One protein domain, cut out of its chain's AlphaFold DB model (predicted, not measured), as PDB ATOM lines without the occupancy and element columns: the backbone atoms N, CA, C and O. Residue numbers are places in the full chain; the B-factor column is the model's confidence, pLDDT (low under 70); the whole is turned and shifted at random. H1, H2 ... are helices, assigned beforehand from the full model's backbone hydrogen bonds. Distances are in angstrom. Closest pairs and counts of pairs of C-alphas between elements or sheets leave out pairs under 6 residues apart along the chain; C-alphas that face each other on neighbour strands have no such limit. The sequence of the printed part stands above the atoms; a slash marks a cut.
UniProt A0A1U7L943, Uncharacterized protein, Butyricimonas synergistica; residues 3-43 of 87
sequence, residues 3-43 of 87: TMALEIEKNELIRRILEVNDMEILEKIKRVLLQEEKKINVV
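Overview. This is residues 3 to 43 of the 87 residues of an uncharacterized protein of Butyricimonas synergistica (UniProt A0A1U7L943). Two long helices form an open V in one flat layer: H2, the longer arm, and H1 come near each other by the tight link at the corner, and their far ends spread apart. The printed part has 41 residues, with two named helices in the order H1, H2 and no named strand; the class is all helix. It is loose, with a radius of gyration of the C-alphas of 12.3 A, and spans 35 by 29 by 7 A.

Along the chain. H2, residues 23 to 41, is 26.9 A long and ends at C-alpha 41 (15.840, 26.229, -39.587). H1, residues 3 to 18, is 23.1 A long and begins at C-alpha 3 (37.290, 22.082, -39.619).

Arrangement. H2 and H1 are close but not clearly touching; their closest C-alphas, those of Leu 26 and Ile 17, are 7.5 A apart. They run opposite ways at a shallow tilt of 32 degrees. In H1 and H2 every O i to N i+4 pair is within hydrogen-bond range.

Size, cuts and confidence. The C-alphas farthest apart, those of Asn 21 and Val 43, are 35.0 A apart. The printed part has no cut. The model's pLDDT is under 70 at residues 37 to 43.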
ATOM      1  N   THR A   3      37.613  21.859 -41.041       76.50
ATOM      2  CA  THR A   3      37.290  22.082 -39.619       76.50
ATOM      3  C   THR A   3      38.194  23.126 -38.964       76.50
ATOM      4  O   THR A   3      37.706  24.036 -38.305       76.50
ATOM      5  N   MET A   4      39.501  23.049 -39.222       89.88
ATOM      6  CA  MET A   4      40.481  23.972 -38.640       89.88
ATOM      7  C   MET A   4      40.311  25.407 -39.158       89.88
ATOM      8  O   MET A   4      40.425  26.356 -38.392       89.88
ATOM      9  N   ALA A   5      39.981  25.574 -40.443       91.38
ATOM     10  CA  ALA A   5      39.704  26.889 -41.024       91.38
ATOM     11  C   ALA A   5      38.460  27.537 -40.395       91.38
ATOM     12  O   ALA A   5      38.480  28.719 -40.065       91.38
ATOM     13  N   LEU A   6      37.405  26.748 -40.161       91.88
ATOM     14  CA  LEU A   6      36.188  27.228 -39.508       91.88
ATOM     15  C   LEU A   6      36.440  27.652 -38.053       91.88
ATOM     16  O   LEU A   6      35.914  28.668 -37.610       91.88
ATOM     17  N   GLU A   7      37.241  26.895 -37.301       93.25
ATOM     18  CA  GLU A   7      37.603  27.257 -35.924       93.25
ATOM     19  C   GLU A   7      38.430  28.544 -35.855       93.25
ATOM     20  O   GLU A   7      38.189  29.376 -34.979       93.25
ATOM     21  N   ILE A   8      39.371  28.732 -36.786       95.38
ATOM     22  CA  ILE A   8      40.165  29.963 -36.891       95.38
ATOM     23  C   ILE A   8      39.246  31.163 -37.143       95.38
ATOM     24  O   ILE A   8      39.300  32.130 -36.383       95.38
ATOM     25  N   GLU A   9      38.353  31.061 -38.128       94.31
ATOM     26  CA  GLU A   9      37.428  32.140 -38.491       94.31
ATOM     27  C   GLU A   9      36.485  32.502 -37.332       94.31
ATOM     28  O   GLU A   9      36.288  33.674 -37.008       94.31
ATOM     29  N   LYS A  10      35.944  31.495 -36.628       93.88
ATOM     30  CA  LYS A  10      35.095  31.722 -35.447       93.88
ATOM     31  C   LYS A  10      35.842  32.484 -34.355       93.88
ATOM     32  O   LYS A  10      35.282  33.401 -33.756       93.88
ATOM     33  N   ASN A  11      37.091  32.113 -34.090       96.00
ATOM     34  CA  ASN A  11      37.902  32.762 -33.064       96.00
ATOM     35  C   ASN A  11      38.270  34.204 -33.440       96.00
ATOM     36  O   ASN A  11      38.295  35.070 -32.562       96.00
ATOM     37  N   GLU A  12      38.527  34.477 -34.720       96.44
ATOM     38  CA  GLU A  12      38.751  35.838 -35.214       96.44
ATOM     39  C   GLU A  12      37.499  36.706 -35.042       96.44
ATOM     40  O   GLU A  12      37.576  37.795 -34.463       96.44
ATOM     41  N   LEU A  13      36.334  36.194 -35.449       95.50
ATOM     42  CA  LEU A  13      35.064  36.907 -35.326       95.50
ATOM     43  C   LEU A  13      34.737  37.240 -33.861       95.50
ATOM     44  O   LEU A  13      34.332  38.363 -33.561       95.50
ATOM     45  N   ILE A  14      34.962  36.295 -32.937       96.12
ATOM     46  CA  ILE A  14      34.761  36.508 -31.493       96.12
ATOM     47  C   ILE A  14      35.628  37.664 -30.990       96.12
ATOM     48  O   ILE A  14      35.112  38.561 -30.326       96.12
ATOM     49  N   ARG A  15      36.927  37.676 -31.319       97.00
ATOM     50  CA  ARG A  15      37.832  38.760 -30.897       97.00
ATOM     51  C   ARG A  15      37.371  40.107 -31.431       97.00
ATOM     52  O   ARG A  15      37.281  41.060 -30.666       97.00
ATOM     53  N   ARG A  16      36.998  40.161 -32.709       95.88
ATOM     54  CA  ARG A  16      36.537  41.396 -33.343       95.88
ATOM     55  C   ARG A  16      35.259  41.939 -32.710       95.88
ATOM     56  O   ARG A  16      35.134  43.144 -32.555       95.88
ATOM     57  N   ILE A  17      34.332  41.065 -32.315       96.75
ATOM     58  CA  ILE A  17      33.104  41.457 -31.607       96.75
ATOM     59  C   ILE A  17      33.423  42.028 -30.219       96.75
ATOM     60  O   ILE A  17      32.805  43.012 -29.828       96.75
ATOM     61  N   LEU A  18      34.390  41.453 -29.494       96.56
ATOM     62  CA  LEU A  18      34.793  41.951 -28.170       96.56
ATOM     63  C   LEU A  18      35.408  43.358 -28.216       96.56
ATOM     64  O   LEU A  18      35.361  44.071 -27.218       96.56
ATOM     65  N   GLU A  19      35.974  43.762 -29.354       96.62
ATOM     66  CA  GLU A  19      36.556  45.094 -29.558       96.62
ATOM     67  C   GLU A  19      35.512  46.170 -29.920       96.62
ATOM     68  O   GLU A  19      35.812  47.366 -29.887       96.62
ATOM     69  N   VAL A  20      34.281  45.778 -30.271       97.12
ATOM     70  CA  VAL A  20      33.217  46.718 -30.646       97.12
ATOM     71  C   VAL A  20      32.632  47.383 -29.400       97.12
ATOM     72  O   VAL A  20      32.003  46.735 -28.570       97.12
ATOM     73  N   ASN A  21      32.751  48.710 -29.329       95.88
ATOM     74  CA  ASN A  21      32.188  49.539 -28.252       95.88
ATOM     75  C   ASN A  21      30.901  50.285 -28.659       95.88
ATOM     76  O   ASN A  21      30.511  51.255 -28.012       95.88
ATOM     77  N   ASP A  22      30.247  49.855 -29.740       97.62
ATOM     78  CA  ASP A  22      29.024  50.463 -30.271       97.62
ATOM     79  C   ASP A  22      27.855  49.468 -30.209       97.62
ATOM     80  O   ASP A  22      27.871  48.403 -30.834       97.62
ATOM     81  N   MET A  23      26.816  49.840 -29.459       96.25
ATOM     82  CA  MET A  23      25.618  49.025 -29.260       96.25
ATOM     83  C   MET A  23      24.835  48.791 -30.559       96.25
ATOM     84  O   MET A  23      24.309  47.698 -30.776       96.25
ATOM     85  N   GLU A  24      24.762  49.783 -31.452       97.19
ATOM     86  CA  GLU A  24      24.033  49.637 -32.713       97.19
ATOM     87  C   GLU A  24      24.708  48.621 -33.634       97.19
ATOM     88  O   GLU A  24      24.030  47.875 -34.351       97.19
ATOM     89  N   ILE A  25      26.041  48.575 -33.609       96.44
ATOM     90  CA  ILE A  25      26.826  47.599 -34.366       96.44
ATOM     91  C   ILE A  25      26.587  46.191 -33.809       96.44
ATOM     92  O   ILE A  25      26.300  45.277 -34.585       96.44
ATOM     93  N   LEU A  26      26.619  46.014 -32.484       96.81
ATOM     94  CA  LEU A  26      26.345  44.720 -31.847       96.81
ATOM     95  C   LEU A  26      24.930  44.208 -32.158       96.81
ATOM     96  O   LEU A  26      24.754  43.038 -32.506       96.81
ATOM     97  N   GLU A  27      23.926  45.085 -32.123       96.81
ATOM     98  CA  GLU A  27      22.547  44.738 -32.479       96.81
ATOM     99  C   GLU A  27      22.400  44.340 -33.956       96.81
ATOM    100  O   GLU A  27      21.658  43.410 -34.287       96.81
ATOM    101  N   LYS A  28      23.134  44.992 -34.869       96.25
ATOM    102  CA  LYS A  28      23.178  44.585 -36.284       96.25
ATOM    103  C   LYS A  28      23.800  43.194 -36.443       96.25
ATOM    104  O   LYS A  28      23.212  42.364 -37.134       96.25
ATOM    105  N   ILE A  29      24.925  42.920 -35.778       94.81
ATOM    106  CA  ILE A  29      25.595  41.607 -35.813       94.81
ATOM    107  C   ILE A  29      24.655  40.513 -35.293       94.81
ATOM    108  O   ILE A  29      24.456  39.495 -35.957       94.81
ATOM    109  N   LYS A  30      23.999  40.754 -34.152       94.38
ATOM    110  CA  LYS A  30      23.035  39.822 -33.556       94.38
ATOM    111  C   LYS A  30      21.878  39.502 -34.504       94.38
ATOM    112  O   LYS A  30      21.516  38.336 -34.652       94.38
ATOM    113  N   ARG A  31      21.308  40.511 -35.175       94.25
ATOM    114  CA  ARG A  31      20.226  40.300 -36.153       94.25
ATOM    115  C   ARG A  31      20.661  39.436 -37.334       94.25
ATOM    116  O   ARG A  31      19.897  38.558 -37.722       94.25
ATOM    117  N   VAL A  32      21.857  39.665 -37.879       93.00
ATOM    118  CA  VAL A  32      22.386  38.872 -39.003       93.00
ATOM    119  C   VAL A  32      22.543  37.407 -38.599       93.00
ATOM    120  O   VAL A  32      22.034  36.535 -39.296       93.00
ATOM    121  N   LEU A  33      23.153  37.136 -37.440       89.81
ATOM    122  CA  LEU A  33      23.332  35.766 -36.944       89.81
ATOM    123  C   LEU A  33      21.986  35.045 -36.752       89.81
ATOM    124  O   LEU A  33      21.806  33.930 -37.235       89.81
ATOM    125  N   LEU A  34      21.004  35.713 -36.138       88.19
ATOM    126  CA  LEU A  34      19.662  35.155 -35.928       88.19
ATOM    127  C   LEU A  34      18.876  34.947 -37.233       88.19
ATOM    128  O   LEU A  34      18.048  34.040 -37.323       88.19
ATOM    129  N   GLN A  35      19.075  35.799 -38.240       86.00
ATOM    130  CA  GLN A  35      18.420  35.653 -39.538       86.00
ATOM    131  C   GLN A  35      18.956  34.437 -40.300       86.00
ATOM    132  O   GLN A  35      18.165  33.706 -40.896       86.00
ATOM    133  N   GLU A  36      20.267  34.199 -40.261       73.25
ATOM    134  CA  GLU A  36      20.873  33.016 -40.876       73.25
ATOM    135  C   GLU A  36      20.500  31.725 -40.127       73.25
ATOM    136  O   GLU A  36      20.145  30.739 -40.771       73.25
ATOM    137  N   GLU A  37      20.434  31.734 -38.788       65.94
ATOM    138  CA  GLU A  37      19.894  30.598 -38.015       65.94
ATOM    139  C   GLU A  37      18.451  30.270 -38.410       65.94
ATOM    140  O   GLU A  37      18.094  29.105 -38.583       65.94
ATOM    141  N   LYS A  38      17.611  31.295 -38.600       61.25
ATOM    142  CA  LYS A  38      16.244  31.092 -39.089       61.25
ATOM    143  C   LYS A  38      16.242  30.476 -40.479       61.25
ATOM    144  O   LYS A  38      15.505  29.524 -40.665       61.25
ATOM    145  N   LYS A  39      17.063  30.947 -41.424       58.19
ATOM    146  CA  LYS A  39      17.152  30.368 -42.781       58.19
ATOM    147  C   LYS A  39      17.574  28.897 -42.772       58.19
ATOM    148  O   LYS A  39      16.993  28.115 -43.514       58.19
ATOM    149  N   ILE A  40      18.520  28.517 -41.912       55.56
ATOM    150  CA  ILE A  40      18.919  27.113 -41.724       55.56
ATOM    151  C   ILE A  40      17.747  26.297 -41.155       55.56
ATOM    152  O   ILE A  40      17.469  25.198 -41.626       55.56
ATOM    153  N   ASN A  41      17.002  26.869 -40.208       50.41
ATOM    154  CA  ASN A  41      15.840  26.229 -39.587       50.41
ATOM    155  C   ASN A  41      14.550  26.279 -40.434       50.41
ATOM    156  O   ASN A  41      13.582  25.618 -40.071       50.41
ATOM    157  N   VAL A  42      14.489  27.041 -41.538       50.00
ATOM    158  CA  VAL A  42      13.341  27.031 -42.477       50.00
ATOM    159  C   VAL A  42      13.389  25.800 -43.395       50.00
ATOM    160  O   VAL A  42      12.394  25.468 -44.025       50.00
ATOM    161  N   VAL A  43      14.484  25.029 -43.382       51.53
ATOM    162  CA  VAL A  43      14.496  23.631 -43.857       51.53
ATOM    163  C   VAL A  43      14.000  22.686 -42.747       51.53
ATOM    164  O   VAL A  43      14.476  21.568 -42.590       51.53
TER     165      VAL A  43